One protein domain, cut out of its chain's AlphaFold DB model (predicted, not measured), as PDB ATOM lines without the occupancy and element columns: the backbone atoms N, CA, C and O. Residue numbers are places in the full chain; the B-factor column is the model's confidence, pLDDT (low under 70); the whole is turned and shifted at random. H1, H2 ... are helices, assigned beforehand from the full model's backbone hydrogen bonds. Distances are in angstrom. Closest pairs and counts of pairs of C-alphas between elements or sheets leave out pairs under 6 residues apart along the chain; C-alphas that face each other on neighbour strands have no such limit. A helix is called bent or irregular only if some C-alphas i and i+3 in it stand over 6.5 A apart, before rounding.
ATOM      1  N   TRP A  22     -62.801  70.618 213.822       72.75
ATOM      2  CA  TRP A  22     -61.572  70.513 213.034       72.75
ATOM      3  C   TRP A  22     -61.779  70.856 211.558       72.75
ATOM      4  O   TRP A  22     -60.920  71.484 210.936       72.75
ATOM      5  N   ASN A  23     -62.923  70.490 210.977       76.75
ATOM      6  CA  ASN A  23     -63.265  70.895 209.616       76.75
ATOM      7  C   ASN A  23     -63.442  72.419 209.493       76.75
ATOM      8  O   ASN A  23     -63.048  72.980 208.470       76.75
ATOM      9  N   GLU A  24     -64.013  73.103 210.493       79.38
ATOM     10  CA  GLU A  24     -64.109  74.573 210.506       79.38
ATOM     11  C   GLU A  24     -62.726  75.232 210.605       79.38
ATOM     12  O   GLU A  24     -62.410  76.094 209.783       79.38
ATOM     13  N   VAL A  25     -61.880  74.768 211.530       75.56
ATOM     14  CA  VAL A  25     -60.484  75.218 211.681       75.56
ATOM     15  C   VAL A  25     -59.727  75.092 210.354       75.56
ATOM     16  O   VAL A  25     -59.190  76.075 209.842       75.56
ATOM     17  N   ASN A  26     -59.784  73.916 209.721       76.25
ATOM     18  CA  ASN A  26     -59.139  73.670 208.429       76.25
ATOM     19  C   ASN A  26     -59.683  74.567 207.303       76.25
ATOM     20  O   ASN A  26     -58.928  74.994 206.427       76.25
ATOM     21  N   LYS A  27     -60.988  74.867 207.294       80.88
ATOM     22  CA  LYS A  27     -61.587  75.776 206.300       80.88
ATOM     23  C   LYS A  27     -61.094  77.210 206.468       80.88
ATOM     24  O   LYS A  27     -60.849  77.868 205.458       80.88
ATOM     25  N   LEU A  28     -60.995  77.707 207.702       76.19
ATOM     26  CA  LEU A  28     -60.501  79.060 207.983       76.19
ATOM     27  C   LEU A  28     -59.029  79.195 207.603       76.19
ATOM     28  O   LEU A  28     -58.666  80.147 206.919       76.19
ATOM     29  N   TRP A  29     -58.225  78.189 207.928       78.81
ATOM     30  CA  TRP A  29     -56.823  78.132 207.533       78.81
ATOM     31  C   TRP A  29     -56.630  78.201 206.015       78.81
ATOM     32  O   TRP A  29     -55.953  79.089 205.505       78.81
ATOM     33  N   GLN A  30     -57.329  77.345 205.261       80.00
ATOM     34  CA  GLN A  30     -57.265  77.380 203.796       80.00
ATOM     35  C   GLN A  30     -57.698  78.730 203.213       80.00
ATOM     36  O   GLN A  30     -57.312  79.058 202.091       80.00
ATOM     37  N   LYS A  31     -58.545  79.497 203.910       81.06
ATOM     38  CA  LYS A  31     -58.895  80.859 203.488       81.06
ATOM     39  C   LYS A  31     -57.751  81.835 203.740       81.06
ATOM     40  O   LYS A  31     -57.492  82.631 202.842       81.06
ATOM     41  N   ILE A  32     -57.078  81.749 204.888       78.69
ATOM     42  CA  ILE A  32     -55.898  82.564 205.213       78.69
ATOM     43  C   ILE A  32     -54.798  82.310 204.182       78.69
ATOM     44  O   ILE A  32     -54.440  83.241 203.466       78.69
ATOM     45  N   GLU A  33     -54.385  81.054 203.981       81.44
ATOM     46  CA  GLU A  33     -53.352  80.693 202.995       81.44
ATOM     47  C   GLU A  33     -53.711  81.187 201.590       81.44
ATOM     48  O   GLU A  33     -52.879  81.729 200.864       81.44
ATOM     49  N   LYS A  34     -54.977  81.028 201.177       84.50
ATOM     50  CA  LYS A  34     -55.441  81.534 199.878       84.50
ATOM     51  C   LYS A  34     -55.402  83.055 199.809       84.50
ATOM     52  O   LYS A  34     -55.171  83.576 198.723       84.50
ATOM     53  N   SER A  35     -55.695  83.759 200.897       80.31
ATOM     54  CA  SER A  35     -55.654  85.222 200.955       80.31
ATOM     55  C   SER A  35     -54.212  85.727 200.865       80.31
ATOM     56  O   SER A  35     -53.915  86.569 200.020       80.31
ATOM     57  N   GLU A  36     -53.299  85.136 201.634       83.69
ATOM     58  CA  GLU A  36     -51.867  85.451 201.610       83.69
ATOM     59  C   GLU A  36     -51.242  85.127 200.248       83.69
ATOM     60  O   GLU A  36     -50.593  85.977 199.644       83.69
ATOM     61  N   ALA A  37     -51.510  83.939 199.696       84.00
ATOM     62  CA  ALA A  37     -51.004  83.549 198.381       84.00
ATOM     63  C   ALA A  37     -51.546  84.450 197.260       84.00
ATOM     64  O   ALA A  37     -50.826  84.776 196.316       84.00
ATOM     65  N   LYS A  38     -52.815  84.876 197.339       82.56
ATOM     66  CA  LYS A  38     -53.375  85.858 196.396       82.56
ATOM     67  C   LYS A  38     -52.626  87.183 196.469       82.56
ATOM     68  O   LYS A  38     -52.342  87.749 195.419       82.56
ATOM     69  N   TYR A  39     -52.311  87.657 197.670       84.12
ATOM     70  CA  TYR A  39     -51.580  88.904 197.848       84.12
ATOM     71  C   TYR A  39     -50.127  88.803 197.369       84.12
ATOM     72  O   TYR A  39     -49.681  89.649 196.603       84.12
ATOM     73  N   GLN A  40     -49.418  87.726 197.704       85.06
ATOM     74  CA  GLN A  40     -48.058  87.494 197.204       85.06
ATOM     75  C   GLN A  40     -48.011  87.429 195.671       85.06
ATOM     76  O   GLN A  40     -47.127  88.014 195.047       85.06
ATOM     77  N   ASN A  41     -48.985  86.753 195.050       86.69
ATOM     78  CA  ASN A  41     -49.110  86.734 193.594       86.69
ATOM     79  C   ASN A  41     -49.429  88.125 193.036       86.69
ATOM     80  O   ASN A  41     -48.843  88.516 192.034       86.69
ATOM     81  N   TYR A  42     -50.306  88.887 193.695       86.62
ATOM     82  CA  TYR A  42     -50.598  90.267 193.318       86.62
ATOM     83  C   TYR A  42     -49.347  91.154 193.369       86.62
ATOM     84  O   TYR A  42     -49.078  91.857 192.403       86.62
ATOM     85  N   GLU A  43     -48.551  91.095 194.438       86.81
ATOM     86  CA  GLU A  43     -47.297  91.851 194.558       86.81
ATOM     87  C   GLU A  43     -46.285  91.461 193.481       86.81
ATOM     88  O   GLU A  43     -45.672  92.324 192.847       86.81
ATOM     89  N   LYS A  44     -46.149  90.159 193.214       89.50
ATOM     90  CA  LYS A  44     -45.286  89.657 192.144       89.50
ATOM     91  C   LYS A  44     -45.739  90.157 190.772       89.50
ATOM     92  O   LYS A  44     -44.911  90.634 189.997       89.50
ATOM     93  N   ASP A  45     -47.035  90.081 190.485       89.44
ATOM     94  CA  ASP A  45     -47.619  90.567 189.236       89.44
ATOM     95  C   ASP A  45     -47.471  92.086 189.110       89.44
ATOM     96  O   ASP A  45     -47.176  92.584 188.023       89.44
ATOM     97  N   LYS A  46     -47.644  92.826 190.212       90.44
ATOM     98  CA  LYS A  46     -47.469  94.281 190.288       90.44
ATOM     99  C   LYS A  46     -46.041  94.676 189.936       90.44
ATOM    100  O   LYS A  46     -45.844  95.533 189.074       90.44
ATOM    101  N   LYS A  47     -45.056  94.002 190.530       91.31
ATOM    102  CA  LYS A  47     -43.636  94.233 190.255       91.31
ATOM    103  C   LYS A  47     -43.261  93.880 188.815       91.31
ATOM    104  O   LYS A  47     -42.672  94.702 188.120       91.31
ATOM    105  N   ALA A  48     -43.670  92.707 188.331       91.56
ATOM    106  CA  ALA A  48     -43.412  92.293 186.950       91.56
ATOM    107  C   ALA A  48     -44.062  93.248 185.932       91.56
ATOM    108  O   ALA A  48     -43.468  93.586 184.908       91.56
ATOM    109  N   PHE A  49     -45.276  93.725 186.226       92.69
ATOM    110  CA  PHE A  49     -45.951  94.723 185.407       92.69
ATOM    111  C   PHE A  49     -45.204  96.059 185.407       92.69
ATOM    112  O   PHE A  49     -45.024  96.649 184.344       92.69
ATOM    113  N   TYR A  50     -44.735  96.523 186.568       93.12
ATOM    114  CA  TYR A  50     -43.923  97.733 186.653       93.12
ATOM    115  C   TYR A  50     -42.651  97.617 185.811       93.12
ATOM    116  O   TYR A  50     -42.382  98.507 185.013       93.12
ATOM    117  N   GLU A  51     -41.915  96.508 185.905       92.06
ATOM    118  CA  GLU A  51     -40.710  96.267 185.098       92.06
ATOM    119  C   GLU A  51     -41.014  96.313 183.590       92.06
ATOM    120  O   GLU A  51     -40.303  96.973 182.828       92.06
ATOM    121  N   GLN A  52     -42.116  95.690 183.159       92.31
ATOM    122  CA  GLN A  52     -42.568  95.729 181.766       92.31
ATOM    123  C   GLN A  52     -42.904  97.152 181.301       92.31
ATOM    124  O   GLN A  52     -42.530  97.558 180.197       92.31
ATOM    125  N   VAL A  53     -43.636  97.912 182.119       93.56
ATOM    126  CA  VAL A  53     -44.020  99.286 181.786       93.56
ATOM    127  C   VAL A  53     -42.798 100.197 181.793       93.56
ATOM    128  O   VAL A  53     -42.635 100.982 180.864       93.56
ATOM    129  N   ASN A  54     -41.910 100.062 182.775       91.88
ATOM    130  CA  ASN A  54     -40.683 100.842 182.886       91.88
ATOM    131  C   ASN A  54     -39.743 100.598 181.695       91.88
ATOM    132  O   ASN A  54     -39.164 101.542 181.166       91.88
ATOM    133  N   ALA A  55     -39.658  99.364 181.189       91.50
ATOM    134  CA  ALA A  55     -38.897  99.065 179.974       91.50
ATOM    135  C   ALA A  55     -39.429  99.806 178.730       91.50
ATOM    136  O   ALA A  55     -38.660 100.114 177.820       91.50
ATOM    137  N   LYS A  56     -40.734 100.100 178.683       91.69
ATOM    138  CA  LYS A  56     -41.381 100.776 177.550       91.69
ATOM    139  C   LYS A  56     -41.440 102.296 177.710       91.69
ATOM    140  O   LYS A  56     -41.167 103.019 176.760       91.69
ATOM    141  N   LEU A  57     -41.840 102.769 178.887       93.31
ATOM    142  CA  LEU A  57     -42.105 104.180 179.165       93.31
ATOM    143  C   LEU A  57     -40.939 104.881 179.854       93.31
ATOM    144  O   LEU A  57     -40.784 106.081 179.669       93.31
ATOM    145  N   GLY A  58     -40.102 104.163 180.606       90.56
ATOM    146  CA  GLY A  58     -39.134 104.770 181.521       90.56
ATOM    147  C   GLY A  58     -38.165 105.735 180.840       90.56
ATOM    148  O   GLY A  58     -37.893 106.803 181.373       90.56
ATOM    149  N   MET A  59     -37.678 105.415 179.633       91.69
ATOM    150  CA  MET A  59     -36.783 106.330 178.906       91.69
ATOM    151  C   MET A  59     -37.511 107.552 178.341       91.69
ATOM    152  O   MET A  59     -36.953 108.643 178.367       91.69
ATOM    153  N   ILE A  60     -38.737 107.382 177.845       93.69
ATOM    154  CA  ILE A  60     -39.530 108.473 177.262       93.69
ATOM    155  C   ILE A  60     -39.973 109.440 178.367       93.69
ATOM    156  O   ILE A  60     -39.840 110.649 178.227       93.69
ATOM    157  N   GLU A  61     -40.422 108.900 179.499       94.25
ATOM    158  CA  GLU A  61     -40.774 109.663 180.699       94.25
ATOM    159  C   GLU A  61     -39.565 110.404 181.268       94.25
ATOM    160  O   GLU A  61     -39.652 111.595 181.550       94.25
ATOM    161  N   TYR A  62     -38.404 109.746 181.345       93.12
ATOM    162  CA  TYR A  62     -37.162 110.401 181.749       93.12
ATOM    163  C   TYR A  62     -36.796 111.565 180.818       93.12
ATOM    164  O   TYR A  62     -36.487 112.655 181.292       93.12
ATOM    165  N   GLN A  63     -36.855 111.366 179.497       93.25
ATOM    166  CA  GLN A  63     -36.580 112.431 178.526       93.25
ATOM    167  C   GLN A  63     -37.578 113.587 178.642       93.25
ATOM    168  O   GLN A  63     -37.178 114.747 178.576       93.25
ATOM    169  N   TYR A  64     -38.861 113.286 178.846       94.25
ATOM    170  CA  TYR A  64     -39.881 114.297 179.095       94.25
ATOM    171  C   TYR A  64     -39.572 115.102 180.360       94.25
ATOM    172  O   TYR A  64     -39.539 116.328 180.310       94.25
ATOM    173  N   THR A  65     -39.280 114.437 181.477       94.19
ATOM    174  CA  THR A  65     -38.955 115.098 182.745       94.19
ATOM    175  C   THR A  65     -37.659 115.912 182.654       94.19
ATOM    176  O   THR A  65     -37.607 117.009 183.210       94.19
ATOM    177  N   GLN A  66     -36.653 115.465 181.889       93.75
ATOM    178  CA  GLN A  66     -35.471 116.286 181.580       93.75
ATOM    179  C   GLN A  66     -35.846 117.547 180.804       93.75
ATOM    180  O   GLN A  66     -35.432 118.644 181.166       93.75
ATOM    181  N   LEU A  67     -36.683 117.418 179.775       94.25
ATOM    182  CA  LEU A  67     -37.113 118.559 178.973       94.25
ATOM    183  C   LEU A  67     -37.937 119.561 179.799       94.25
ATOM    184  O   LEU A  67     -37.795 120.774 179.634       94.25
ATOM    185  N   VAL A  68     -38.770 119.074 180.724       94.56
ATOM    186  CA  VAL A  68     -39.484 119.920 181.694       94.56
ATOM    187  C   VAL A  68     -38.491 120.649 182.601       94.56
ATOM    188  O   VAL A  68     -38.614 121.862 182.767       94.56
ATOM    189  N   LYS A  69     -37.467 119.956 183.120       94.94
ATOM    190  CA  LYS A  69     -36.392 120.574 183.909       94.94
ATOM    191  C   LYS A  69     -35.685 121.682 183.127       94.94
ATOM    192  O   LYS A  69     -35.559 122.794 183.628       94.94
ATOM    193  N   GLU A  70     -35.265 121.421 181.896       94.25
ATOM    194  CA  GLU A  70     -34.618 122.428 181.046       94.25
ATOM    195  C   GLU A  70     -35.534 123.637 180.791       94.25
ATOM    196  O   GLU A  70     -35.091 124.785 180.860       94.25
ATOM    197  N   SER A  71     -36.829 123.390 180.579       92.62
ATOM    198  CA  SER A  71     -37.833 124.444 180.392       92.62
ATOM    199  C   SER A  71     -37.963 125.339 181.623       92.62
ATOM    200  O   SER A  71     -38.085 126.555 181.477       92.62
ATOM    201  N   ILE A  72     -37.875 124.773 182.833       94.12
ATOM    202  CA  ILE A  72     -37.844 125.554 184.074       94.12
ATOM    203  C   ILE A  72     -36.662 126.525 184.058       94.12
ATOM    204  O   ILE A  72     -36.868 127.717 184.277       94.12
ATOM    205  N   TYR A  73     -35.444 126.084 183.725       93.00
ATOM    206  CA  TYR A  73     -34.302 127.007 183.656       93.00
ATOM    207  C   TYR A  73     -34.470 128.082 182.585       93.00
ATOM    208  O   TYR A  73     -34.043 129.218 182.797       93.00
ATOM    209  N   GLU A  74     -35.103 127.776 181.450       92.19
ATOM    210  CA  GLU A  74     -35.452 128.809 180.470       92.19
ATOM    211  C   GLU A  74     -36.440 129.832 181.047       92.19
ATOM    212  O   GLU A  74     -36.264 131.032 180.828       92.19
ATOM    213  N   LEU A  75     -37.433 129.403 181.836       90.81
ATOM    214  CA  LEU A  75     -38.368 130.304 182.521       90.81
ATOM    215  C   LEU A  75     -37.688 131.151 183.599       90.81
ATOM    216  O   LEU A  75     -37.923 132.362 183.661       90.81
ATOM    217  N   LEU A  76     -36.797 130.554 184.394       89.56
ATOM    218  CA  LEU A  76     -36.050 131.241 185.450       89.56
ATOM    219  C   LEU A  76     -35.230 132.416 184.903       89.56
ATOM    220  O   LEU A  76     -35.105 133.440 185.574       89.56
ATOM    221  N   LYS A  77     -34.738 132.343 183.656       89.75
ATOM    222  CA  LYS A  77     -34.040 133.470 183.010       89.75
ATOM    223  C   LYS A  77     -34.915 134.715 182.891       89.75
ATOM    224  O   LYS A  77     -34.369 135.812 182.810       89.75
ATOM    225  N   PHE A  78     -36.244 134.578 182.860       86.25
ATOM    226  CA  PHE A  78     -37.171 135.699 182.685       86.25
ATOM    227  C   PHE A  78     -37.596 136.376 183.991       86.25
ATOM    228  O   PHE A  78     -38.002 137.540 183.963       86.25
ATOM    229  N   ILE A  79     -37.446 135.692 185.124       80.69
ATOM    230  CA  ILE A  79     -37.780 136.194 186.462       80.69
ATOM    231  C   ILE A  79     -37.127 137.558 186.786       80.69
ATOM    232  O   ILE A  79     -37.828 138.436 187.296       80.69
ATOM    233  N   PRO A  80     -35.847 137.830 186.443       78.81
ATOM    234  CA  PRO A  80     -35.196 139.102 186.774       78.81
ATOM    235  C   PRO A  80     -35.679 140.300 185.939       78.81
ATOM    236  O   PRO A  80     -35.323 141.449 186.225       78.81
ATOM    237  N   TYR A  81     -36.436 140.078 184.858       79.25
ATOM    238  CA  TYR A  81     -36.772 141.153 183.929       79.25
ATOM    239  C   TYR A  81     -37.850 142.077 184.495       79.25
ATOM    240  O   TYR A  81     -39.030 141.741 184.557       79.25
ATOM    241  N   LYS A  82     -37.466 143.335 184.736       70.38
ATOM    242  CA  LYS A  82     -38.359 144.421 185.195       70.38
ATOM    243  C   LYS A  82     -39.568 144.685 184.286       70.38
ATOM    244  O   LYS A  82     -40.504 145.357 184.693       70.38
ATOM    245  N   SER A  83     -39.538 144.208 183.039       74.44
ATOM    246  CA  SER A  83     -40.634 144.394 182.080       74.44
ATOM    247  C   SER A  83     -41.827 143.452 182.303       74.44
ATOM    248  O   SER A  83     -42.840 143.598 181.610       74.44
ATOM    249  N   LEU A  84     -41.698 142.469 183.201       75.56
ATOM    250  CA  LEU A  84     -42.799 141.644 183.693       75.56
ATOM    251  C   LEU A  84     -43.460 142.379 184.871       75.56
ATOM    252  O   LEU A  84     -42.816 142.586 185.900       75.56
ATOM    253  N   ASN A  85     -44.719 142.787 184.714       75.56
ATOM    254  CA  ASN A  85     -45.531 143.335 185.809       75.56
ATOM    255  C   ASN A  85     -45.886 142.241 186.831       75.56
ATOM    256  O   ASN A  85     -45.607 141.067 186.587       75.56
ATOM    257  N   GLU A  86     -46.472 142.634 187.963       72.88
ATOM    258  CA  GLU A  86     -46.690 141.736 189.103       72.88
ATOM    259  C   GLU A  86     -47.602 140.555 188.766       72.88
ATOM    260  O   GLU A  86     -47.173 139.418 188.911       72.88
ATOM    261  N   ASP A  87     -48.752 140.798 188.135       75.25
ATOM    262  CA  ASP A  87     -49.668 139.730 187.712       75.25
ATOM    263  C   ASP A  87     -48.989 138.665 186.839       75.25
ATOM    264  O   ASP A  87     -49.223 137.470 186.976       75.25
ATOM    265  N   ARG A  88     -48.140 139.084 185.892       79.12
ATOM    266  CA  ARG A  88     -47.440 138.138 185.010       79.12
ATOM    267  C   ARG A  88     -46.299 137.434 185.725       79.12
ATOM    268  O   ARG A  88     -45.923 136.344 185.312       79.12
ATOM    269  N   PHE A  89     -45.715 138.075 186.733       79.44
ATOM    270  CA  PHE A  89     -44.682 137.471 187.561       79.44
ATOM    271  C   PHE A  89     -45.275 136.371 188.433       79.44
ATOM    272  O   PHE A  89     -44.716 135.282 188.477       79.44
ATOM    273  N   GLU A  90     -46.428 136.619 189.044       78.88
ATOM    274  CA  GLU A  90     -47.170 135.615 189.799       78.88
ATOM    275  C   GLU A  90     -47.541 134.422 188.911       78.88
ATOM    276  O   GLU A  90     -47.117 133.305 189.189       78.88
ATOM    277  N   VAL A  91     -48.180 134.667 187.759       82.94
ATOM    278  CA  VAL A  91     -48.541 133.607 186.797       82.94
ATOM    279  C   VAL A  91     -47.318 132.804 186.334       82.94
ATOM    280  O   VAL A  91     -47.407 131.590 186.161       82.94
ATOM    281  N   LEU A  92     -46.168 133.457 186.130       86.81
ATOM    282  CA  LEU A  92     -44.922 132.774 185.774       86.81
ATOM    283  C   LEU A  92     -44.434 131.857 186.903       86.81
ATOM    284  O   LEU A  92     -44.036 130.733 186.615       86.81
ATOM    285  N   ASN A  93     -44.467 132.313 188.156       85.31
ATOM    286  CA  ASN A  93     -44.070 131.490 189.302       85.31
ATOM    287  C   ASN A  93     -45.016 130.304 189.479       85.31
ATOM    288  O   ASN A  93     -44.549 129.174 189.514       85.31
ATOM    289  N   THR A  94     -46.331 130.530 189.442       85.38
ATOM    290  CA  THR A  94     -47.318 129.445 189.521       85.38
ATOM    291  C   THR A  94     -47.130 128.425 188.399       85.38
ATOM    292  O   THR A  94     -47.296 127.222 188.602       85.38
ATOM    293  N   TRP A  95     -46.768 128.877 187.194       90.69
ATOM    294  CA  TRP A  95     -46.451 127.963 186.105       90.69
ATOM    295  C   TRP A  95     -45.206 127.122 186.411       90.69
ATOM    296  O   TRP A  95     -45.251 125.907 186.228       90.69
ATOM    297  N   ILE A  96     -44.128 127.736 186.903       89.88
ATOM    298  CA  ILE A  96     -42.908 127.025 187.306       89.88
ATOM    299  C   ILE A  96     -43.210 126.005 188.416       89.88
ATOM    300  O   ILE A  96     -42.777 124.858 188.307       89.88
ATOM    301  N   ASP A  97     -44.030 126.365 189.404       87.88
ATOM    302  CA  ASP A  97     -44.414 125.471 190.502       87.88
ATOM    303  C   ASP A  97     -45.166 124.236 189.988       87.88
ATOM    304  O   ASP A  97     -44.853 123.102 190.359       87.88
ATOM    305  N   LYS A  98     -46.080 124.423 189.026       90.75
ATOM    306  CA  LYS A  98     -46.741 123.305 188.332       90.75
ATOM    307  C   LYS A  98     -45.756 122.418 187.570       90.75
ATOM    308  O   LYS A  98     -45.994 121.217 187.443       90.75
ATOM    309  N   LEU A  99     -44.670 122.968 187.025       92.38
ATOM    310  CA  LEU A  99     -43.637 122.162 186.368       92.38
ATOM    311  C   LEU A  99     -42.815 121.359 187.387       92.38
ATOM    312  O   LEU A  99     -42.490 120.206 187.101       92.38
ATOM    313  N   TYR A 100     -42.536 121.897 188.580       91.06
ATOM    314  CA  TYR A 100     -41.941 121.103 189.662       91.06
ATOM    315  C   TYR A 100     -42.848 119.957 190.088       91.06
ATOM    316  O   TYR A 100     -42.384 118.822 190.193       91.06
ATOM    317  N   GLU A 101     -44.141 120.224 190.274       90.62
ATOM    318  CA  GLU A 101     -45.113 119.193 190.637       90.62
ATOM    319  C   GLU A 101     -45.171 118.086 189.574       90.62
ATOM    320  O   GLU A 101     -45.239 116.903 189.908       90.62
ATOM    321  N   GLN A 102     -45.060 118.426 188.286       91.38
ATOM    322  CA  GLN A 102     -44.979 117.431 187.209       91.38
ATOM    323  C   GLN A 102     -43.740 116.532 187.306       91.38
ATOM    324  O   GLN A 102     -43.832 115.342 187.003       91.38
ATOM    325  N   ILE A 103     -42.589 117.073 187.714       92.50
ATOM    326  CA  ILE A 103     -41.363 116.289 187.924       92.50
ATOM    327  C   ILE A 103     -41.504 115.403 189.172       92.50
ATOM    328  O   ILE A 103     -41.164 114.220 189.123       92.50
ATOM    329  N   ALA A 104     -42.032 115.952 190.269       89.12
ATOM    330  CA  ALA A 104     -42.189 115.255 191.545       89.12
ATOM    331  C   ALA A 104     -43.251 114.142 191.495       89.12
ATOM    332  O   ALA A 104     -43.075 113.079 192.081       89.12
ATOM    333  N   SER A 105     -44.343 114.358 190.758       88.81
ATOM    334  CA  SER A 105     -45.443 113.393 190.612       88.81
ATOM    335  C   SER A 105     -45.198 112.322 189.542       88.81
ATOM    336  O   SER A 105     -46.059 111.455 189.334       88.81
ATOM    337  N   ASN A 106     -44.054 112.349 188.844       89.69
ATOM    338  CA  ASN A 106     -43.735 111.341 187.838       89.69
ATOM    339  C   ASN A 106     -43.334 110.009 188.512       89.69
ATOM    340  O   ASN A 106     -42.273 109.936 189.131       89.69
ATOM    341  N   PRO A 107     -44.108 108.917 188.341       87.75
ATOM    342  CA  PRO A 107     -43.818 107.631 188.980       87.75
ATOM    343  C   PRO A 107     -42.556 106.927 188.446       87.75
ATOM    344  O   PRO A 107     -42.155 105.900 188.995       87.75
ATOM    345  N   PHE A 108     -41.946 107.440 187.372       89.94
ATOM    346  CA  PHE A 108     -40.692 106.937 186.805       89.94
ATOM    347  C   PHE A 108     -39.468 107.766 187.222       89.94
ATOM    348  O   PHE A 108     -38.346 107.407 186.866       89.94
ATOM    349  N   ASN A 109     -39.654 108.845 187.990       88.69
ATOM    350  CA  ASN A 109     -38.566 109.671 188.508       88.69
ATOM    351  C   ASN A 109     -37.942 109.045 189.772       88.69
ATOM    352  O   ASN A 109     -38.066 109.577 190.871       88.69
ATOM    353  N   VAL A 110     -37.319 107.871 189.624       83.44
ATOM    354  CA  VAL A 110     -36.800 107.052 190.735       83.44
ATOM    355  C   VAL A 110     -35.442 106.417 190.429       83.44
ATOM    356  O   VAL A 110     -35.045 106.261 189.272       83.44
ATOM    357  N   GLY A 111     -34.730 106.004 191.483       79.75
ATOM    358  CA  GLY A 111     -33.462 105.273 191.385       79.75
ATOM    359  C   GLY A 111     -32.291 106.127 190.884       79.75
ATOM    360  O   GLY A 111     -32.139 107.283 191.257       79.75
ATOM    361  N   GLU A 112     -31.439 105.555 190.033       72.69
ATOM    362  CA  GLU A 112     -30.230 106.233 189.526       72.69
ATOM    363  C   GLU A 112     -30.523 107.368 188.528       72.69
ATOM    364  O   GLU A 112     -29.645 108.172 188.224       72.69
ATOM    365  N   LYS A 113     -31.749 107.439 187.994       75.00
ATOM    366  CA  LYS A 113     -32.170 108.429 186.988       75.00
ATOM    367  C   LYS A 113     -33.095 109.504 187.563       75.00
ATOM    368  O   LYS A 113     -33.873 110.092 186.816       75.00
ATOM    369  N   VAL A 114     -33.002 109.763 188.867       86.75
ATOM    370  CA  VAL A 114     -33.775 110.822 189.521       86.75
ATOM    371  C   VAL A 114     -33.354 112.193 189.001       86.75
ATOM    372  O   VAL A 114     -32.174 112.512 188.858       86.75
ATOM    373  N   ILE A 115     -34.356 113.011 188.725       86.69
ATOM    374  CA  ILE A 115     -34.250 114.391 188.296       86.69
ATOM    375  C   ILE A 115     -34.704 115.248 189.464       86.69
ATOM    376  O   ILE A 115     -35.882 115.250 189.824       86.69
ATOM    377  N   THR A 116     -33.754 115.978 190.039       88.19
ATOM    378  CA  THR A 116     -33.999 116.972 191.083       88.19
ATOM    379  C   THR A 116     -34.002 118.381 190.494       88.19
ATOM    380  O   THR A 116     -33.422 118.638 189.429       88.19
ATOM    381  N   HIS A 369     -44.419 103.545 193.849       84.19
ATOM    382  CA  HIS A 369     -44.296 103.793 192.413       84.19
ATOM    383  C   HIS A 369     -44.940 102.670 191.591       84.19
ATOM    384  O   HIS A 369     -45.689 102.931 190.645       84.19
ATOM    385  N   GLU A 370     -44.738 101.416 191.999       89.75
ATOM    386  CA  GLU A 370     -45.359 100.243 191.393       89.75
ATOM    387  C   GLU A 370     -46.885 100.271 191.540       89.75
ATOM    388  O   GLU A 370     -47.603  99.964 190.586       89.75
ATOM    389  N   GLY A 371     -47.395 100.680 192.707       88.12
ATOM    390  CA  GLY A 371     -48.825 100.849 192.964       88.12
ATOM    391  C   GLY A 371     -49.462 101.922 192.080       88.12
ATOM    392  O   GLY A 371     -50.519 101.691 191.483       88.12
ATOM    393  N   ILE A 372     -48.800 103.071 191.927       89.06
ATOM    394  CA  ILE A 372     -49.254 104.167 191.060       89.06
ATOM    395  C   ILE A 372     -49.300 103.710 189.596       89.06
ATOM    396  O   ILE A 372     -50.322 103.892 188.928       89.06
ATOM    397  N   VAL A 373     -48.232 103.078 189.097       91.00
ATOM    398  CA  VAL A 373     -48.161 102.559 187.718       91.00
ATOM    399  C   VAL A 373     -49.222 101.490 187.479       91.00
ATOM    400  O   VAL A 373     -49.902 101.513 186.448       91.00
ATOM    401  N   TRP A 374     -49.416 100.585 188.438       90.69
ATOM    402  CA  TRP A 374     -50.458  99.570 188.365       90.69
ATOM    403  C   TRP A 374     -51.844 100.198 188.229       90.69
ATOM    404  O   TRP A 374     -52.553  99.898 187.270       90.69
ATOM    405  N   ARG A 375     -52.217 101.122 189.124       88.75
ATOM    406  CA  ARG A 375     -53.527 101.793 189.077       88.75
ATOM    407  C   ARG A 375     -53.726 102.609 187.800       88.75
ATOM    408  O   ARG A 375     -54.834 102.642 187.273       88.75
ATOM    409  N   ARG A 376     -52.669 103.254 187.297       88.75
ATOM    410  CA  ARG A 376     -52.742 104.131 186.120       88.75
ATOM    411  C   ARG A 376     -52.860 103.351 184.809       88.75
ATOM    412  O   ARG A 376     -53.635 103.743 183.941       88.75
ATOM    413  N   PHE A 377     -52.119 102.252 184.655       90.50
ATOM    414  CA  PHE A 377     -51.962 101.590 183.354       90.50
ATOM    415  C   PHE A 377     -52.558 100.182 183.267       90.50
ATOM    416  O   PHE A 377     -52.896  99.735 182.164       90.50
ATOM    417  N   ARG A 378     -52.720  99.455 184.381       88.25
ATOM    418  CA  ARG A 378     -53.259  98.089 184.333       88.25
ATOM    419  C   ARG A 378     -54.727  98.123 183.907       88.25
ATOM    420  O   ARG A 378     -55.535  98.876 184.434       88.25
ATOM    421  N   GLN A 379     -55.086  97.276 182.943       90.31
ATOM    422  CA  GLN A 379     -56.454  97.145 182.437       90.31
ATOM    423  C   GLN A 379     -56.931  95.700 182.575       90.31
ATOM    424  O   GLN A 379     -56.155  94.783 182.838       90.31
ATOM    425  N   LYS A 380     -58.232  95.489 182.346       81.75
ATOM    426  CA  LYS A 380     -58.869  94.160 182.401       81.75
ATOM    427  C   LYS A 380     -58.310  93.155 181.381       81.75
ATOM    428  O   LYS A 380     -58.588  91.969 181.506       81.75
ATOM    429  N   SER A 381     -57.598  93.609 180.348       86.06
ATOM    430  CA  SER A 381     -56.959  92.731 179.364       86.06
ATOM    431  C   SER A 381     -55.659  93.320 178.829       86.06
ATOM    432  O   SER A 381     -55.568  94.528 178.606       86.06
ATOM    433  N   ASP A 382     -54.698  92.451 178.517       83.56
ATOM    434  CA  ASP A 382     -53.359  92.845 178.056       83.56
ATOM    435  C   ASP A 382     -53.393  93.653 176.756       83.56
ATOM    436  O   ASP A 382     -52.620  94.592 176.570       83.56
ATOM    437  N   LYS A 383     -54.350  93.356 175.865       87.69
ATOM    438  CA  LYS A 383     -54.575  94.148 174.644       87.69
ATOM    439  C   LYS A 383     -54.971  95.590 174.964       87.69
ATOM    440  O   LYS A 383     -54.485  96.516 174.323       87.69
ATOM    441  N   LYS A 384     -55.858  95.787 175.948       89.19
ATOM    442  CA  LYS A 384     -56.272  97.129 176.381       89.19
ATOM    443  C   LYS A 384     -55.132  97.841 177.096       89.19
ATOM    444  O   LYS A 384     -54.919  99.015 176.831       89.19
ATOM    445  N   THR A 385     -54.381  97.132 177.934       88.56
ATOM    446  CA  THR A 385     -53.194  97.676 178.600       88.56
ATOM    447  C   THR A 385     -52.152  98.139 177.592       88.56
ATOM    448  O   THR A 385     -51.705  99.274 177.667       88.56
ATOM    449  N   THR A 386     -51.844  97.322 176.583       90.81
ATOM    450  CA  THR A 386     -50.890  97.690 175.526       90.81
ATOM    451  C   THR A 386     -51.334  98.949 174.790       90.81
ATOM    452  O   THR A 386     -50.531  99.863 174.630       90.81
ATOM    453  N   LYS A 387     -52.624  99.037 174.435       92.44
ATOM    454  CA  LYS A 387     -53.195 100.227 173.800       92.44
ATOM    455  C   LYS A 387     -53.061 101.477 174.676       92.44
ATOM    456  O   LYS A 387     -52.623 102.501 174.180       92.44
ATOM    457  N   VAL A 388     -53.399 101.393 175.967       93.38
ATOM    458  CA  VAL A 388     -53.259 102.528 176.899       93.38
ATOM    459  C   VAL A 388     -51.799 102.971 177.002       93.38
ATOM    460  O   VAL A 388     -51.527 104.166 177.005       93.38
ATOM    461  N   LEU A 389     -50.855 102.027 177.035       92.75
ATOM    462  CA  LEU A 389     -49.429 102.347 177.034       92.75
ATOM    463  C   LEU A 389     -48.998 103.032 175.727       92.75
ATOM    464  O   LEU A 389     -48.250 103.997 175.782       92.75
ATOM    465  N   ASP A 390     -49.464 102.563 174.566       94.00
ATOM    466  CA  ASP A 390     -49.166 103.194 173.268       94.00
ATOM    467  C   ASP A 390     -49.763 104.603 173.156       94.00
ATOM    468  O   ASP A 390     -49.115 105.520 172.652       94.00
ATOM    469  N   ASP A 391     -50.998 104.781 173.625       93.94
ATOM    470  CA  ASP A 391     -51.672 106.078 173.639       93.94
ATOM    471  C   ASP A 391     -50.940 107.053 174.581       93.94
ATOM    472  O   ASP A 391     -50.765 108.224 174.243       93.94
ATOM    473  N   HIS A 392     -50.433 106.560 175.716       94.75
ATOM    474  CA  HIS A 392     -49.610 107.344 176.640       94.75
ATOM    475  C   HIS A 392     -48.258 107.737 176.037       94.75
ATOM    476  O   HIS A 392     -47.867 108.893 176.152       94.75
ATOM    477  N   VAL A 393     -47.576 106.830 175.324       94.44
ATOM    478  CA  VAL A 393     -46.341 107.167 174.587       94.44
ATOM    479  C   VAL A 393     -46.591 108.330 173.633       94.44
ATOM    480  O   VAL A 393     -45.907 109.344 173.718       94.44
ATOM    481  N   LYS A 394     -47.624 108.233 172.786       95.44
ATOM    482  CA  LYS A 394     -47.961 109.299 171.827       95.44
ATOM    483  C   LYS A 394     -48.302 110.615 172.517       95.44
ATOM    484  O   LYS A 394     -47.981 111.684 172.006       95.44
ATOM    485  N   TYR A 395     -48.977 110.541 173.661       94.44
ATOM    486  CA  TYR A 395     -49.300 111.712 174.463       94.44
ATOM    487  C   TYR A 395     -48.036 112.406 174.987       94.44
ATOM    488  O   TYR A 395     -47.909 113.624 174.840       94.44
ATOM    489  N   ILE A 396     -47.089 111.647 175.544       94.12
ATOM    490  CA  ILE A 396     -45.822 112.193 176.041       94.12
ATOM    491  C   ILE A 396     -44.964 112.725 174.891       94.12
ATOM    492  O   ILE A 396     -44.481 113.848 174.978       94.12
ATOM    493  N   GLU A 397     -44.845 111.999 173.778       94.38
ATOM    494  CA  GLU A 397     -44.126 112.471 172.587       94.38
ATOM    495  C   GLU A 397     -44.716 113.779 172.040       94.38
ATOM    496  O   GLU A 397     -43.980 114.708 171.703       94.38
ATOM    497  N   GLY A 398     -46.049 113.894 172.003       94.44
ATOM    498  CA  GLY A 398     -46.735 115.126 171.616       94.44
ATOM    499  C   GLY A 398     -46.429 116.288 172.563       94.44
ATOM    500  O   GLY A 398     -46.134 117.393 172.111       94.44
ATOM    501  N   LYS A 399     -46.429 116.040 173.878       93.62
ATOM    502  CA  LYS A 399     -46.020 117.042 174.874       93.62
ATOM    503  C   LYS A 399     -44.564 117.459 174.715       93.62
ATOM    504  O   LYS A 399     -44.284 118.652 174.725       93.62
ATOM    505  N   MET A 400     -43.657 116.498 174.550       93.88
ATOM    506  CA  MET A 400     -42.236 116.766 174.338       93.88
ATOM    507  C   MET A 400     -42.029 117.636 173.104       93.88
ATOM    508  O   MET A 400     -41.314 118.629 173.175       93.88
ATOM    509  N   LYS A 401     -42.707 117.315 171.997       93.38
ATOM    510  CA  LYS A 401     -42.662 118.120 170.776       93.38
ATOM    511  C   LYS A 401     -43.153 119.549 171.022       93.38
ATOM    512  O   LYS A 401     -42.452 120.486 170.666       93.38
ATOM    513  N   ASN A 402     -44.296 119.719 171.688       90.19
ATOM    514  CA  ASN A 402     -44.835 121.045 171.999       90.19
ATOM    515  C   ASN A 402     -43.880 121.870 172.878       90.19
ATOM    516  O   ASN A 402     -43.691 123.058 172.632       90.19
ATOM    517  N   ILE A 403     -43.268 121.251 173.893       89.56
ATOM    518  CA  ILE A 403     -42.264 121.914 174.735       89.56
ATOM    519  C   ILE A 403     -41.037 122.282 173.891       89.56
ATOM    520  O   ILE A 403     -40.547 123.407 173.982       89.56
ATOM    521  N   HIS A 404     -40.565 121.367 173.042       89.81
ATOM    522  CA  HIS A 404     -39.399 121.601 172.200       89.81
ATOM    523  C   HIS A 404     -39.604 122.783 171.244       89.81
ATOM    524  O   HIS A 404     -38.777 123.698 171.194       89.81
ATOM    525  N   GLU A 405     -40.744 122.799 170.553       87.88
ATOM    526  CA  GLU A 405     -41.154 123.883 169.660       87.88
ATOM    527  C   GLU A 405     -41.239 125.214 170.421       87.88
ATOM    528  O   GLU A 405     -40.626 126.199 170.007       87.88
ATOM    529  N   LEU A 406     -41.929 125.234 171.568       85.50
ATOM    530  CA  LEU A 406     -42.184 126.450 172.343       85.50
ATOM    531  C   LEU A 406     -40.912 127.074 172.938       85.50
ATOM    532  O   LEU A 406     -40.738 128.296 172.891       85.50
ATOM    533  N   PHE A 407     -40.036 126.256 173.523       85.25
ATOM    534  CA  PHE A 407     -38.893 126.736 174.299       85.25
ATOM    535  C   PHE A 407     -37.603 126.834 173.479       85.25
ATOM    536  O   PHE A 407     -36.874 127.824 173.613       85.25
ATOM    537  N   PHE A 408     -37.329 125.859 172.606       83.88
ATOM    538  CA  PHE A 408     -35.995 125.658 172.032       83.88
ATOM    539  C   PHE A 408     -35.912 126.004 170.543       83.88
ATOM    540  O   PHE A 408     -34.975 126.701 170.143       83.88
ATOM    541  N   GLU A 409     -36.888 125.602 169.723       80.06
ATOM    542  CA  GLU A 409     -36.881 125.931 168.287       80.06
ATOM    543  C   GLU A 409     -37.245 127.393 168.048       80.06
ATOM    544  O   GLU A 409     -36.512 128.156 167.413       80.06
ATOM    545  N   GLU A 410     -38.374 127.819 168.610       75.50
ATOM    546  CA  GLU A 410     -38.883 129.169 168.430       75.50
ATOM    547  C   GLU A 410     -38.138 130.233 169.244       75.50
ATOM    548  O   GLU A 410     -38.438 131.424 169.070       75.50
ATOM    549  N   LYS A 411     -37.204 129.788 170.101       75.38
ATOM    550  CA  LYS A 411     -36.469 130.525 171.138       75.38
ATOM    551  C   LYS A 411     -37.379 131.453 171.930       75.38
ATOM    552  O   LYS A 411     -37.745 132.539 171.467       75.38
ATOM    553  N   MET A 412     -37.718 131.060 173.156       79.62
ATOM    554  CA  MET A 412     -38.567 131.890 174.007       79.62
ATOM    555  C   MET A 412     -37.987 133.311 174.133       79.62
ATOM    556  O   MET A 412     -36.835 133.523 174.502       79.62
ATOM    557  N   THR A 413     -38.811 134.311 173.819       84.75
ATOM    558  CA  THR A 413     -38.499 135.731 174.030       84.75
ATOM    559  C   THR A 413     -39.506 136.325 175.000       84.75
ATOM    560  O   THR A 413     -40.636 135.854 175.077       84.75
ATOM    561  N   ILE A 414     -39.163 137.430 175.668       81.62
ATOM    562  CA  ILE A 414     -40.079 138.126 176.594       81.62
ATOM    563  C   ILE A 414     -41.424 138.466 175.939       81.62
ATOM    564  O   ILE A 414     -42.467 138.402 176.585       81.62
ATOM    565  N   LYS A 415     -41.426 138.823 174.647       84.06
ATOM    566  CA  LYS A 415     -42.661 139.136 173.913       84.06
ATOM    567  C   LYS A 415     -43.547 137.897 173.745       84.06
ATOM    568  O   LYS A 415     -44.757 138.004 173.920       84.06
ATOM    569  N   LYS A 416     -42.951 136.745 173.417       84.88
ATOM    570  CA  LYS A 416     -43.669 135.466 173.318       84.88
ATOM    571  C   LYS A 416     -44.129 134.990 174.692       84.88
ATOM    572  O   LYS A 416     -45.309 134.704 174.843       84.88
ATOM    573  N   LEU A 417     -43.249 135.034 175.694       86.56
ATOM    574  CA  LEU A 417     -43.560 134.673 177.074       86.56
ATOM    575  C   LEU A 417     -44.784 135.432 177.581       86.56
ATOM    576  O   LEU A 417     -45.712 134.817 178.076       86.56
ATOM    577  N   LYS A 418     -44.845 136.755 177.385       84.19
ATOM    578  CA  LYS A 418     -46.020 137.548 177.777       84.19
ATOM    579  C   LYS A 418     -47.316 137.022 177.160       84.19
ATOM    580  O   LYS A 418     -48.312 136.966 177.860       84.19
ATOM    581  N   LYS A 419     -47.305 136.623 175.883       86.75
ATOM    582  CA  LYS A 419     -48.481 136.049 175.206       86.75
ATOM    583  C   LYS A 419     -48.846 134.668 175.763       86.75
ATOM    584  O   LYS A 419     -50.026 134.392 175.936       86.75
ATOM    585  N   VAL A 420     -47.846 133.831 176.040       86.81
ATOM    586  CA  VAL A 420     -48.035 132.500 176.638       86.81
ATOM    587  C   VAL A 420     -48.600 132.626 178.051       86.81
ATOM    588  O   VAL A 420     -49.562 131.947 178.373       86.81
ATOM    589  N   LEU A 421     -48.088 133.552 178.865       85.94
ATOM    590  CA  LEU A 421     -48.581 133.786 180.223       85.94
ATOM    591  C   LEU A 421     -50.048 134.231 180.249       85.94
ATOM    592  O   LEU A 421     -50.756 133.849 181.168       85.94
ATOM    593  N   GLU A 422     -50.544 134.967 179.246       84.94
ATOM    594  CA  GLU A 422     -51.989 135.255 179.158       84.94
ATOM    595  C   GLU A 422     -52.814 133.977 178.931       84.94
ATOM    596  O   GLU A 422     -53.893 133.832 179.496       84.94
ATOM    597  N   GLN A 423     -52.312 133.033 178.128       83.94
ATOM    598  CA  GLN A 423     -52.983 131.745 177.908       83.94
ATOM    599  C   GLN A 423     -52.935 130.879 179.168       83.94
ATOM    600  O   GLN A 423     -53.963 130.370 179.601       83.94
ATOM    601  N   VAL A 424     -51.763 130.788 179.801       82.38
ATOM    602  CA  VAL A 424     -51.571 130.049 181.053       82.38
ATOM    603  C   VAL A 424     -52.429 130.640 182.172       82.38
ATOM    604  O   VAL A 424     -53.025 129.887 182.930       82.38
ATOM    605  N   LYS A 425     -52.575 131.970 182.250       80.50
ATOM    606  CA  LYS A 425     -53.474 132.631 183.209       80.50
ATOM    607  C   LYS A 425     -54.921 132.174 183.029       80.50
ATOM    608  O   LYS A 425     -55.594 131.910 184.016       80.50
ATOM    609  N   ILE A 426     -55.395 132.058 181.789       77.38
ATOM    610  CA  ILE A 426     -56.742 131.544 181.509       77.38
ATOM    611  C   ILE A 426     -56.854 130.093 181.983       77.38
ATOM    612  O   ILE A 426     -57.786 129.767 182.706       77.38
ATOM    613  N   GLU A 427     -55.894 129.234 181.638       75.50
ATOM    614  CA  GLU A 427     -55.890 127.830 182.075       75.50
ATOM    615  C   GLU A 427     -55.828 127.683 183.603       75.50
ATOM    616  O   GLU A 427     -56.452 126.783 184.157       75.50
ATOM    617  N   LEU A 428     -55.116 128.583 184.287       68.44
ATOM    618  CA  LEU A 428     -55.027 128.640 185.745       68.44
ATOM    619  C   LEU A 428     -56.317 129.103 186.425       68.44
ATOM    620  O   LEU A 428     -56.530 128.734 187.566       68.44
ATOM    621  N   LEU A 429     -57.159 129.892 185.754       56.06
ATOM    622  CA  LEU A 429     -58.442 130.360 186.297       56.06
ATOM    623  C   LEU A 429     -59.578 129.333 186.137       56.06
ATOM    624  O   LEU A 429     -60.639 129.503 186.732       56.06
ATOM    625  N   TYR A 430     -59.383 128.305 185.305       47.94
ATOM    626  CA  TYR A 430     -60.367 127.242 185.050       47.94
ATOM    627  C   TYR A 430     -60.092 125.940 185.819       47.94
ATOM    628  O   TYR A 430     -60.865 124.987 185.687       47.94
ATOM    629  N   TYR A 431     -59.020 125.907 186.605       39.84
ATOM    630  CA  TYR A 431     -58.676 124.851 187.557       39.84
ATOM    631  C   TYR A 431     -58.741 125.420 188.966       39.84
ATOM    632  O   TYR A 431     -59.191 124.667 189.857       39.84
TER     633      TYR A 431
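AT A GLANCE: This is residues 22 to 116 and 369 to 431 of the 431 residues of an uncharacterized protein of Thorsellia anophelis DSM 18579 (UniProt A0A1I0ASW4). A long helix, H1, is bent into two arms: the first, H1a, sticks out as a free handle with its residues 22 to 42, and the second, H1b, has H2 packed along it in a hairpin and, separately, H4 packed along it too, with H2 and H4 apart from each other. H5 crosses H2, and short H3 crosses H1a near the bend. The 158 printed residues include five named helices, H1 to H5 in order along the chain, and no named strand; the class is all helix. The whole is only just loose, close to extended, with a radius of gyration of the C-alphas of 22.3 A, and is a rod spanning 83 by 31 by 28 A.

HOW THE PARTS SIT: Start with H1, residues 22 to 76, the hub, which touches three other helices. By its hydrogen bonds it was assigned as one helix, but it is bent: C-alphas 56 and 59 are 7.3 A apart, and its arms H1a, residues 22 to 56, and H1b, residues 59 to 76, stand at a steep tilt of 61 degrees. Next look at H2, residues 86 to 104: it makes a helical hairpin with H1b, at a shallow tilt of 23 degrees, opposite ways, and the closest C-alphas, of Thr 65 and Ile 103, are 5.8 A apart. Past the cut, H3, residues 369 to 377, touches H1a at residues 46 to 53 alone, about perpendicular at 82 degrees; the closest C-alphas, of Tyr 50 and Glu 370, are 5.6 A apart. H4, residues 382 to 409, touches H1b at a shallow tilt of 28 degrees, the same way, closest at the C-alphas of Tyr 64 and Met 400, 5.9 A. H3 and H4 only just touch, with 3 pairs of C-alphas within 8 A, closest at Phe 377 and Thr 385, 6.3 A. H5, residues 414 to 429, touches H2 with residues 418 to 425 alone, only just about perpendicular at 72 degrees; the closest C-alphas, of Val 91 and Lys 425, are 6.2 A apart. H4 and H5 are near each other, while H2 and H4 are apart. Every O i to N i+4 pair is within hydrogen-bond range in H1a, H1b, H2 and H3, against 23 of 24 in H4 and 11 of 12 in H5.

IN THESE COORDINATES: Find C-alpha 22 at (-61.572, 70.513, 213.034); from there H1a runs 50.8 A to C-alpha 56. H1b covers 25.8 A, H2 27.0 A and H4 38.2 A; H4 is irregular, but only just: C-alphas 406 and 409 are 6.7 A apart. H5 ends at C-alpha 429, (-58.442, 130.360, 186.297).

THE WHOLE: The C-alphas of Trp 22 and Ser 83 are the two farthest apart, 82.8 A. Residues 117 to 368 are not printed, and C-alphas 116 and 369 are 16.8 A apart across this cut. Of the links printed whole, H3 to H4 and H4 to H5 are tight and H1 to H2 is short. The mean pLDDT of the printed part is 85.9; residues 428 to 431 are under 70.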